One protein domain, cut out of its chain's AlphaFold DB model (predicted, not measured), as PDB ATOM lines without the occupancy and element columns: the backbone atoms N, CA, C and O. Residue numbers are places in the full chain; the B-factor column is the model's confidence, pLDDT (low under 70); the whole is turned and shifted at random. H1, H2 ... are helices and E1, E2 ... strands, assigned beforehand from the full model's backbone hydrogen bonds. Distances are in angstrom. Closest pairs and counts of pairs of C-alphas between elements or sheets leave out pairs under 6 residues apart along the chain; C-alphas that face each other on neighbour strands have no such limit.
ATOM      1  N   GLN A   9      87.491  61.040 171.310       94.62
ATOM      2  CA  GLN A   9      86.389  61.577 172.106       94.62
ATOM      3  C   GLN A   9      86.706  61.658 173.607       94.62
ATOM      4  O   GLN A   9      86.138  62.499 174.286       94.62
ATOM      5  N   CYS A  10      87.612  60.825 174.135       94.25
ATOM      6  CA  CYS A  10      87.969  60.828 175.553       94.25
ATOM      7  C   CYS A  10      88.684  62.116 175.992       94.25
ATOM      8  O   CYS A  10      88.663  62.435 177.175       94.25
ATOM      9  N   PHE A  11      89.287  62.864 175.063       94.62
ATOM     10  CA  PHE A  11      89.986  64.118 175.360       94.62
ATOM     11  C   PHE A  11      89.062  65.342 175.361       94.62
ATOM     12  O   PHE A  11      89.532  66.462 175.544       94.62
ATOM     13  N   THR A  12      87.757  65.170 175.127       96.19
ATOM     14  CA  THR A  12      86.826  66.299 175.138       96.19
ATOM     15  C   THR A  12      86.273  66.542 176.536       96.19
ATOM     16  O   THR A  12      86.014  65.614 177.310       96.19
ATOM     17  N   LYS A  13      86.029  67.816 176.850       94.69
ATOM     18  CA  LYS A  13      85.434  68.218 178.127       94.69
ATOM     19  C   LYS A  13      84.070  67.562 178.331       94.69
ATOM     20  O   LYS A  13      83.751  67.131 179.435       94.69
ATOM     21  N   GLU A  14      83.281  67.446 177.267       95.50
ATOM     22  CA  GLU A  14      81.957  66.826 177.282       95.50
ATOM     23  C   GLU A  14      82.050  65.356 177.696       95.50
ATOM     24  O   GLU A  14      81.253  64.888 178.512       95.50
ATOM     25  N   TRP A  15      83.047  64.633 177.179       96.12
ATOM     26  CA  TRP A  15      83.261  63.240 177.542       96.12
ATOM     27  C   TRP A  15      83.686  63.103 179.000       96.12
ATOM     28  O   TRP A  15      83.109  62.286 179.712       96.12
ATOM     29  N   VAL A  16      84.632  63.927 179.465       94.56
ATOM     30  CA  VAL A  16      85.100  63.921 180.862       94.56
ATOM     31  C   VAL A  16      83.950  64.232 181.824       94.56
ATOM     32  O   VAL A  16      83.771  63.527 182.816       94.56
ATOM     33  N   VAL A  17      83.122  65.236 181.518       92.88
ATOM     34  CA  VAL A  17      81.952  65.606 182.331       92.88
ATOM     35  C   VAL A  17      80.926  64.476 182.375       92.88
ATOM     36  O   VAL A  17      80.477  64.110 183.461       92.88
ATOM     37  N   ARG A  18      80.585  63.889 181.221       94.44
ATOM     38  CA  ARG A  18      79.651  62.757 181.155       94.44
ATOM     39  C   ARG A  18      80.191  61.550 181.921       94.44
ATOM     40  O   ARG A  18      79.490  60.966 182.739       94.44
ATOM     41  N   LYS A  19      81.456  61.193 181.696       92.88
ATOM     42  CA  LYS A  19      82.061  60.011 182.310       92.88
ATOM     43  C   LYS A  19      82.221  60.169 183.819       92.88
ATOM     44  O   LYS A  19      81.984  59.212 184.550       92.88
ATOM     45  N   LYS A  20      82.523  61.379 184.300       90.00
ATOM     46  CA  LYS A  20      82.457  61.708 185.728       90.00
ATOM     47  C   LYS A  20      81.083  61.367 186.309       90.00
ATOM     48  O   LYS A  20      81.026  60.706 187.333       90.00
ATOM     49  N   GLN A  21      79.991  61.789 185.667       89.50
ATOM     50  CA  GLN A  21      78.635  61.511 186.160       89.50
ATOM     51  C   GLN A  21      78.339  60.006 186.237       89.50
ATOM     52  O   GLN A  21      77.733  59.563 187.206       89.50
ATOM     53  N   GLU A  22      78.813  59.221 185.267       90.44
ATOM     54  CA  GLU A  22      78.670  57.755 185.265       90.44
ATOM     55  C   GLU A  22      79.485  57.070 186.374       90.44
ATOM     56  O   GLU A  22      79.054  56.061 186.925       90.44
ATOM     57  N   MET A  23      80.669  57.600 186.694       85.94
ATOM     58  CA  MET A  23      81.584  57.032 187.693       85.94
ATOM     59  C   MET A  23      81.351  57.564 189.118       85.94
ATOM     60  O   MET A  23      81.956  57.062 190.065       85.94
ATOM     61  N   GLY A  24      80.505  58.583 189.286       83.06
ATOM     62  CA  GLY A  24      80.212  59.213 190.572       83.06
ATOM     63  C   GLY A  24      81.221  60.297 190.977       83.06
ATOM     64  O   GLY A  24      81.542  61.204 190.206       83.06
ATOM     65  N   SER A  25      81.694  60.251 192.225       77.56
ATOM     66  CA  SER A  25      82.522  61.295 192.858       77.56
ATOM     67  C   SER A  25      83.993  61.254 192.429       77.56
ATOM     68  O   SER A  25      84.897  61.141 193.253       77.56
ATOM     69  N   VAL A  26      84.239  61.344 191.126       88.12
ATOM     70  CA  VAL A  26      85.583  61.432 190.552       88.12
ATOM     71  C   VAL A  26      85.937  62.892 190.276       88.12
ATOM     72  O   VAL A  26      85.119  63.662 189.768       88.12
ATOM     73  N   ASP A  27      87.170  63.280 190.594       91.06
ATOM     74  CA  ASP A  27      87.699  64.585 190.205       91.06
ATOM     75  C   ASP A  27      87.910  64.618 188.674       91.06
ATOM     76  O   ASP A  27      88.690  63.816 188.148       91.06
ATOM     77  N   PRO A  28      87.235  65.522 187.936       91.88
ATOM     78  CA  PRO A  28      87.365  65.590 186.485       91.88
ATOM     79  C   PRO A  28      88.790  65.914 186.013       91.88
ATOM     80  O   PRO A  28      89.200  65.389 184.982       91.88
ATOM     81  N   ALA A  29      89.574  66.688 186.770       92.69
ATOM     82  CA  ALA A  29      90.968  66.951 186.425       92.69
ATOM     83  C   ALA A  29      91.848  65.704 186.607       92.69
ATOM     84  O   ALA A  29      92.786  65.493 185.838       92.69
ATOM     85  N   LEU A  30      91.551  64.846 187.593       93.25
ATOM     86  CA  LEU A  30      92.234  63.553 187.727       93.25
ATOM     87  C   LEU A  30      91.845  62.591 186.603       93.25
ATOM     88  O   LEU A  30      92.709  61.875 186.094       93.25
ATOM     89  N   LEU A  31      90.572  62.580 186.200       93.88
ATOM     90  CA  LEU A  31      90.097  61.768 185.080       93.88
ATOM     91  C   LEU A  31      90.800  62.162 183.781       93.88
ATOM     92  O   LEU A  31      91.372  61.301 183.120       93.88
ATOM     93  N   GLU A  32      90.836  63.455 183.469       95.19
ATOM     94  CA  GLU A  32      91.530  63.985 182.295       95.19
ATOM     95  C   GLU A  32      93.017  63.603 182.297       95.19
ATOM     96  O   GLU A  32      93.506  62.984 181.350       95.19
ATOM     97  N   LYS A  33      93.732  63.848 183.402       94.56
ATOM     98  CA  LYS A  33      95.148  63.459 183.532       94.56
ATOM     99  C   LYS A  33      95.372  61.955 183.357       94.56
ATOM    100  O   LYS A  33      96.354  61.556 182.738       94.56
ATOM    101  N   SER A  34      94.457  61.123 183.850       93.81
ATOM    102  CA  SER A  34      94.545  59.665 183.693       93.81
ATOM    103  C   SER A  34      94.381  59.232 182.234       93.81
ATOM    104  O   SER A  34      95.072  58.323 181.775       93.81
ATOM    105  N   ILE A  35      93.506  59.906 181.479       93.88
ATOM    106  CA  ILE A  35      93.343  59.678 180.036       93.88
ATOM    107  C   ILE A  35      94.649  60.012 179.309       93.88
ATOM    108  O   ILE A  35      95.114  59.205 178.505       93.88
ATOM    109  N   HIS A  36      95.287  61.141 179.634       94.00
ATOM    110  CA  HIS A  36      96.584  61.513 179.060       94.00
ATOM    111  C   HIS A  36      97.708  60.531 179.427       94.00
ATOM    112  O   HIS A  36      98.500  60.166 178.560       94.00
ATOM    113  N   ALA A  37      97.754  60.042 180.668       93.50
ATOM    114  CA  ALA A  37      98.734  59.043 181.098       93.50
ATOM    115  C   ALA A  37      98.611  57.733 180.295       93.50
ATOM    116  O   ALA A  37      99.600  57.194 179.793       93.50
ATOM    117  N   LEU A  38      97.381  57.246 180.098       92.62
ATOM    118  CA  LEU A  38      97.115  56.060 179.280       92.62
ATOM    119  C   LEU A  38      97.346  56.308 177.784       92.62
ATOM    120  O   LEU A  38      97.778  55.401 177.071       92.62
ATOM    121  N   ALA A  39      97.095  57.523 177.298       92.50
ATOM    122  CA  ALA A  39      97.402  57.909 175.925       92.50
ATOM    123  C   ALA A  39      98.914  57.894 175.660       92.50
ATOM    124  O   ALA A  39      99.346  57.337 174.651       92.50
ATOM    125  N   LEU A  40      99.718  58.406 176.600       92.38
ATOM    126  CA  LEU A  40     101.178  58.325 176.550       92.38
ATOM    127  C   LEU A  40     101.646  56.867 176.501       92.38
ATOM    128  O   LEU A  40     102.474  56.516 175.664       92.38
ATOM    129  N   LEU A  41     101.070  55.995 177.334       92.50
ATOM    130  CA  LEU A  41     101.356  54.558 177.304       92.50
ATOM    131  C   LEU A  41     101.029  53.926 175.942       92.50
ATOM    132  O   LEU A  41     101.815  53.127 175.434       92.50
ATOM    133  N   CYS A  42      99.898  54.292 175.329       90.88
ATOM    134  CA  CYS A  42      99.542  53.836 173.982       90.88
ATOM    135  C   CYS A  42     100.555  54.326 172.936       90.88
ATOM    136  O   CYS A  42     100.952  53.556 172.063       90.88
ATOM    137  N   GLY A  43     100.995  55.585 173.031       90.56
ATOM    138  CA  GLY A  43     102.035  56.155 172.171       90.56
ATOM    139  C   GLY A  43     103.368  55.415 172.296       90.56
ATOM    140  O   GLY A  43     103.941  55.002 171.289       90.56
ATOM    141  N   LEU A  44     103.803  55.127 173.527       90.56
ATOM    142  CA  LEU A  44     104.972  54.281 173.787       90.56
ATOM    143  C   LEU A  44     104.793  52.875 173.201       90.56
ATOM    144  O   LEU A  44     105.715  52.352 172.581       90.56
ATOM    145  N   GLY A  45     103.602  52.283 173.324       89.62
ATOM    146  CA  GLY A  45     103.268  50.973 172.754       89.62
ATOM    147  C   GLY A  45     103.269  50.919 171.221       89.62
ATOM    148  O   GLY A  45     103.356  49.831 170.656       89.62
ATOM    149  N   LYS A  46     103.193  52.071 170.538       88.44
ATOM    150  CA  LYS A  46     103.373  52.179 169.078       88.44
ATOM    151  C   LYS A  46     104.844  52.280 168.670       88.44
ATOM    152  O   LYS A  46     105.161  52.067 167.502       88.44
ATOM    153  N   SER A  47     105.734  52.620 169.601       86.06
ATOM    154  CA  SER A  47     107.170  52.637 169.340       86.06
ATOM    155  C   SER A  47     107.726  51.213 169.230       86.06
ATOM    156  O   SER A  47     107.154  50.258 169.750       86.06
ATOM    157  N   SER A  48     108.885  51.061 168.595       84.50
ATOM    158  CA  SER A  48     109.613  49.786 168.538       84.50
ATOM    159  C   SER A  48     110.455  49.516 169.793       84.50
ATOM    160  O   SER A  48     111.345  48.667 169.769       84.50
ATOM    161  N   ILE A  49     110.241  50.277 170.871       89.19
ATOM    162  CA  ILE A  49     111.064  50.214 172.076       89.19
ATOM    163  C   ILE A  49     110.523  49.131 173.019       89.19
ATOM    164  O   ILE A  49     109.342  49.161 173.365       89.19
ATOM    165  N   PRO A  50     111.365  48.193 173.494       91.81
ATOM    166  CA  PRO A  50     110.930  47.195 174.459       91.81
ATOM    167  C   PRO A  50     110.728  47.837 175.835       91.81
ATOM    168  O   PRO A  50     111.651  48.428 176.400       91.81
ATOM    169  N   PHE A  51     109.539  47.687 176.409       94.19
ATOM    170  CA  PHE A  51     109.265  48.060 177.792       94.19
ATOM    171  C   PHE A  51     108.204  47.147 178.415       94.19
ATOM    172  O   PHE A  51     107.417  46.505 177.722       94.19
ATOM    173  N   VAL A  52     108.178  47.115 179.743       94.31
ATOM    174  CA  VAL A  52     107.152  46.466 180.558       94.31
ATOM    175  C   VAL A  52     106.409  47.546 181.326       94.31
ATOM    176  O   VAL A  52     107.024  48.297 182.082       94.31
ATOM    177  N   PHE A  53     105.091  47.613 181.154       94.25
ATOM    178  CA  PHE A  53     104.226  48.443 181.987       94.25
ATOM    179  C   PHE A  53     103.942  47.732 183.312       94.25
ATOM    180  O   PHE A  53     103.503  46.581 183.327       94.25
ATOM    181  N   LYS A  54     104.221  48.398 184.430       93.12
ATOM    182  CA  LYS A  54     104.154  47.823 185.778       93.12
ATOM    183  C   LYS A  54     103.482  48.787 186.760       93.12
ATOM    184  O   LYS A  54     102.874  49.778 186.368       93.12
ATOM    185  N   GLY A  55     103.618  48.480 188.047       90.31
ATOM    186  CA  GLY A  55     103.133  49.321 189.137       90.31
ATOM    187  C   GLY A  55     101.648  49.115 189.419       90.31
ATOM    188  O   GLY A  55     100.983  48.291 188.797       90.31
ATOM    189  N   GLY A  56     101.120  49.873 190.380       88.19
ATOM    190  CA  GLY A  56      99.697  49.807 190.725       88.19
ATOM    191  C   GLY A  56      98.793  50.272 189.580       88.19
ATOM    192  O   GLY A  56      97.658  49.815 189.473       88.19
ATOM    193  N   THR A  57      99.297  51.143 188.696       89.62
ATOM    194  CA  THR A  57      98.540  51.620 187.533       89.62
ATOM    195  C   THR A  57      98.291  50.515 186.510       89.62
ATOM    196  O   THR A  57      97.226  50.508 185.901       89.62
ATOM    197  N   SER A  58      99.198  49.543 186.338       91.06
ATOM    198  CA  SER A  58      99.008  48.484 185.333       91.06
ATOM    199  C   SER A  58      97.806  47.585 185.604       91.06
ATOM    200  O   SER A  58      97.268  46.971 184.680       91.06
ATOM    201  N   MET A  59      97.307  47.588 186.841       89.19
ATOM    202  CA  MET A  59      96.093  46.875 187.217       89.19
ATOM    203  C   MET A  59      94.851  47.360 186.469       89.19
ATOM    204  O   MET A  59      93.939  46.564 186.272       89.19
ATOM    205  N   ILE A  60      94.838  48.597 185.958       87.81
ATOM    206  CA  ILE A  60      93.730  49.108 185.138       87.81
ATOM    207  C   ILE A  60      93.516  48.308 183.843       87.81
ATOM    208  O   ILE A  60      92.411  48.298 183.315       87.81
ATOM    209  N   LEU A  61      94.556  47.632 183.335       85.75
ATOM    210  CA  LEU A  61      94.476  46.808 182.124       85.75
ATOM    211  C   LEU A  61      94.159  45.337 182.416       85.75
ATOM    212  O   LEU A  61      93.772  44.605 181.510       85.75
ATOM    213  N   LEU A  62      94.375  44.889 183.655       87.38
ATOM    214  CA  LEU A  62      94.260  43.481 184.045       87.38
ATOM    215  C   LEU A  62      92.971  43.189 184.819       87.38
ATOM    216  O   LEU A  62      92.512  42.049 184.842       87.38
ATOM    217  N   LEU A  63      92.391  44.203 185.460       87.06
ATOM    218  CA  LEU A  63      91.165  44.078 186.235       87.06
ATOM    219  C   LEU A  63      89.949  44.479 185.397       87.06
ATOM    220  O   LEU A  63      89.992  45.434 184.627       87.06
ATOM    221  N   LYS A  64      88.835  43.768 185.601       84.00
ATOM    222  CA  LYS A  64      87.542  44.089 184.974       84.00
ATOM    223  C   LYS A  64      87.011  45.456 185.418       84.00
ATOM    224  O   LYS A  64      86.385  46.159 184.633       84.00
ATOM    225  N   GLU A  65      87.271  45.814 186.671       83.00
ATOM    226  CA  GLU A  65      86.888  47.087 187.274       83.00
ATOM    227  C   GLU A  65      88.097  47.686 187.993       83.00
ATOM    228  O   GLU A  65      88.815  46.999 188.728       83.00
ATOM    229  N   PHE A  66      88.336  48.977 187.777       82.12
ATOM    230  CA  PHE A  66      89.381  49.714 188.472       82.12
ATOM    231  C   PHE A  66      88.769  50.543 189.600       82.12
ATOM    232  O   PHE A  66      87.713  51.148 189.451       82.12
ATOM    233  N   HIS A  67      89.462  50.581 190.733       79.38
ATOM    234  CA  HIS A  67      88.959  51.215 191.957       79.38
ATOM    235  C   HIS A  67      89.535  52.618 192.173       79.38
ATOM    236  O   HIS A  67      89.034  53.388 192.987       79.38
ATOM    237  N   ARG A  68      90.613  52.953 191.455       86.12
ATOM    238  CA  ARG A  68      91.275  54.256 191.517       86.12
ATOM    239  C   ARG A  68      91.768  54.676 190.147       86.12
ATOM    240  O   ARG A  68      92.224  53.847 189.360       86.12
ATOM    241  N   LEU A  69      91.719  55.976 189.912       89.38
ATOM    242  CA  LEU A  69      92.418  56.608 188.808       89.38
ATOM    243  C   LEU A  69      93.915  56.726 189.106       89.38
ATOM    244  O   LEU A  69      94.337  56.726 190.267       89.38
ATOM    245  N   SER A  70      94.710  56.840 188.049       90.31
ATOM    246  CA  SER A  70      96.144  57.068 188.150       90.31
ATOM    247  C   SER A  70      96.588  58.007 187.045       90.31
ATOM    248  O   SER A  70      96.201  57.836 185.892       90.31
ATOM    249  N   ILE A  71      97.412  58.975 187.416       93.94
ATOM    250  CA  ILE A  71      97.912  60.024 186.524       93.94
ATOM    251  C   ILE A  71      99.335  59.741 186.034       93.94
ATOM    252  O   ILE A  71      99.839  60.461 185.179       93.94
ATOM    253  N   ASP A  72      99.949  58.675 186.552       93.19
ATOM    254  CA  ASP A  72     101.317  58.270 186.258       93.19
ATOM    255  C   ASP A  72     101.342  56.875 185.628       93.19
ATOM    256  O   ASP A  72     100.528  56.001 185.959       93.19
ATOM    257  N   ILE A  73     102.328  56.650 184.759       93.62
ATOM    258  CA  ILE A  73     102.653  55.332 184.213       93.62
ATOM    259  C   ILE A  73     104.044  54.901 184.674       93.62
ATOM    260  O   ILE A  73     105.017  55.637 184.523       93.62
ATOM    261  N   ASP A  74     104.143  53.682 185.196       94.50
ATOM    262  CA  ASP A  74     105.416  53.086 185.591       94.50
ATOM    263  C   ASP A  74     105.870  52.092 184.526       94.50
ATOM    264  O   ASP A  74     105.219  51.070 184.297       94.50
ATOM    265  N   ILE A  75     107.011  52.355 183.892       94.50
ATOM    266  CA  ILE A  75     107.600  51.441 182.910       94.50
ATOM    267  C   ILE A  75     108.978  50.953 183.354       94.50
ATOM    268  O   ILE A  75     109.714  51.648 184.052       94.50
ATOM    269  N   VAL A  76     109.343  49.752 182.915       95.19
ATOM    270  CA  VAL A  76     110.710  49.218 182.991       95.19
ATOM    271  C   VAL A  76     111.180  48.877 181.592       95.19
ATOM    272  O   VAL A  76     110.440  48.306 180.802       95.19
ATOM    273  N   THR A  77     112.419  49.223 181.280       95.25
ATOM    274  CA  THR A  77     113.007  49.026 179.958       95.25
ATOM    275  C   THR A  77     114.521  48.906 180.088       95.25
ATOM    276  O   THR A  77     115.114  49.446 181.019       95.25
ATOM    277  N   SER A  78     115.147  48.192 179.156       95.25
ATOM    278  CA  SER A  78     116.605  48.097 179.028       95.25
ATOM    279  C   SER A  78     117.209  49.262 178.238       95.25
ATOM    280  O   SER A  78     118.403  49.267 177.946       95.25
ATOM    281  N   MET A  79     116.385  50.220 177.823       95.50
ATOM    282  CA  MET A  79     116.774  51.238 176.859       95.50
ATOM    283  C   MET A  79     117.487  52.406 177.541       95.50
ATOM    284  O   MET A  79     117.082  52.824 178.628       95.50
ATOM    285  N   PRO A  80     118.530  52.975 176.911       95.38
ATOM    286  CA  PRO A  80     119.213  54.145 177.439       95.38
ATOM    287  C   PRO A  80     118.252  55.309 177.688       95.38
ATOM    288  O   PRO A  80     117.390  55.617 176.860       95.38
ATOM    289  N   ARG A  81     118.468  56.028 178.795       93.50
ATOM    290  CA  ARG A  81     117.651  57.187 179.184       93.50
ATOM    291  C   ARG A  81     117.524  58.226 178.068       93.50
ATOM    292  O   ARG A  81     116.441  58.760 177.879       93.50
ATOM    293  N   ALA A  82     118.598  58.490 177.322       94.56
ATOM    294  CA  ALA A  82     118.581  59.453 176.220       94.56
ATOM    295  C   ALA A  82     117.543  59.088 175.144       94.56
ATOM    296  O   ALA A  82     116.779  59.949 174.721       94.56
ATOM    297  N   ILE A  83     117.454  57.804 174.776       93.00
ATOM    298  CA  ILE A  83     116.484  57.324 173.783       93.00
ATOM    299  C   ILE A  83     115.056  57.484 174.311       93.00
ATOM    300  O   ILE A  83     114.184  57.949 173.582       93.00
ATOM    301  N   LEU A  84     114.820  57.150 175.584       91.75
ATOM    302  CA  LEU A  84     113.503  57.320 176.206       91.75
ATOM    303  C   LEU A  84     113.078  58.782 176.247       91.75
ATOM    304  O   LEU A  84     111.938  59.087 175.926       91.75
ATOM    305  N   VAL A  85     113.989  59.685 176.605       91.38
ATOM    306  CA  VAL A  85     113.714  61.124 176.628       91.38
ATOM    307  C   VAL A  85     113.340  61.612 175.228       91.38
ATOM    308  O   VAL A  85     112.303  62.249 175.075       91.38
ATOM    309  N   SER A  86     114.115  61.255 174.198       92.06
ATOM    310  CA  SER A  86     113.795  61.603 172.808       92.06
ATOM    311  C   SER A  86     112.440  61.048 172.360       92.06
ATOM    312  O   SER A  86     111.659  61.774 171.747       92.06
ATOM    313  N   LEU A  87     112.130  59.792 172.695       90.69
ATOM    314  CA  LEU A  87     110.839  59.191 172.364       90.69
ATOM    315  C   LEU A  87     109.683  59.899 173.078       90.69
ATOM    316  O   LEU A  87     108.661  60.162 172.451       90.69
ATOM    317  N   LEU A  88     109.826  60.206 174.368       90.00
ATOM    318  CA  LEU A  88     108.801  60.910 175.141       90.00
ATOM    319  C   LEU A  88     108.522  62.294 174.547       90.00
ATOM    320  O   LEU A  88     107.360  62.646 174.373       90.00
ATOM    321  N   PHE A  89     109.561  63.037 174.156       89.19
ATOM    322  CA  PHE A  89     109.389  64.315 173.463       89.19
ATOM    323  C   PHE A  89     108.601  64.163 172.157       89.19
ATOM    324  O   PHE A  89     107.656  64.913 171.935       89.19
ATOM    325  N   LEU A  90     108.941  63.177 171.322       86.88
ATOM    326  CA  LEU A  90     108.222  62.911 170.070       86.88
ATOM    327  C   LEU A  90     106.767  62.488 170.315       86.88
ATOM    328  O   LEU A  90     105.871  62.948 169.618       86.88
ATOM    329  N   THR A  91     106.534  61.637 171.312       85.19
ATOM    330  CA  THR A  91     105.209  61.078 171.617       85.19
ATOM    331  C   THR A  91     104.261  62.132 172.186       85.19
ATOM    332  O   THR A  91     103.073  62.083 171.904       85.19
ATOM    333  N   CYS A  92     104.768  63.085 172.971       80.19
ATOM    334  CA  CYS A  92     103.960  64.174 173.527       80.19
ATOM    335  C   CYS A  92     103.694  65.319 172.533       80.19
ATOM    336  O   CYS A  92     102.840  66.156 172.801       80.19
ATOM    337  N   MET A  93     104.450  65.390 171.433       73.44
ATOM    338  CA  MET A  93     104.304  66.412 170.386       73.44
ATOM    339  C   MET A  93     103.419  65.954 169.212       73.44
ATOM    340  O   MET A  93     103.111  66.771 168.347       73.44
ATOM    341  N   ALA A  94     103.070  64.666 169.161       59.03
ATOM    342  CA  ALA A  94     102.240  64.043 168.129       59.03
ATOM    343  C   ALA A  94     100.766  63.983 168.549       59.03
ATOM    344  O   ALA A  94      99.908  64.135 167.651       59.03
TER     345      ALA A  94
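AT A GLANCE: This is residues 9 to 94 of the 94 residues of an uncharacterized protein of Omnitrophica WOR_2 bacterium RIFCSPHIGHO2_02_FULL_45_21 (UniProt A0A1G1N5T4). One long helix, H2, makes the middle of an elongated body, with H1 set across one end and H4 slanting away near the other. Along one side of H2 runs a loop-rich stretch that holds the short helix H3 and a tiny ribbon of two strands, E1 and E2. The printed part has 86 residues, in the order H1, H2, E1, H3, E2, H4; the strands are antiparallel and the class is mostly helix. It is only just compact, close to loose, with a radius of gyration of the C-alphas of 14.3 A and spans of 42 by 27 by 16 A.

HOW THE PARTS SIT: Start at H1, residues 13 to 23, which touches H2, residues 28 to 46, about perpendicular at 75 degrees; the closest C-alphas, of Val 16 and Pro 28, are 6.3 A apart. H2 uses residues 28 to 32 alone there. Next look at E1, residues 52 to 54, and E2, residues 74 to 76, antiparallel at 143 degrees, with N 52 and O 76 within hydrogen-bond range at 2.8 A. Between them in the chain, H3, residues 56 to 62, is near H2. Last, H4, residues 81 to 93, touches H2 at a steep tilt of 61 degrees, opposite ways, with the C-alphas of Gly 43 and Thr 91 closest at 5.9 A. H1 and H4 are apart. In H1, H2 and H4 every O i to N i+4 pair is within hydrogen-bond range; H3 has 0 of 3, but 4 of 4 O i to N i+3 pairs.

IN THESE COORDINATES: Find C-alpha 13 at (85.434, 68.218, 178.127), where H1 begins its 15.2 A. H2 runs 27.2 A from C-alpha 28 at (87.365, 65.590, 186.485). E1 spans 6.2 A, H3 10.7 A and E2 7.1 A. H4 covers 18.5 A and ends at C-alpha 93, (104.304, 66.412, 170.386).

THE WHOLE: The C-alphas farthest apart, of Gln 21 and Pro 80, are 42.2 A apart. The printed part has no cut; the link from H3 to E2, 11 residues, is long. Mean pLDDT of the printed part is 90.3, and residue 94 is under 70.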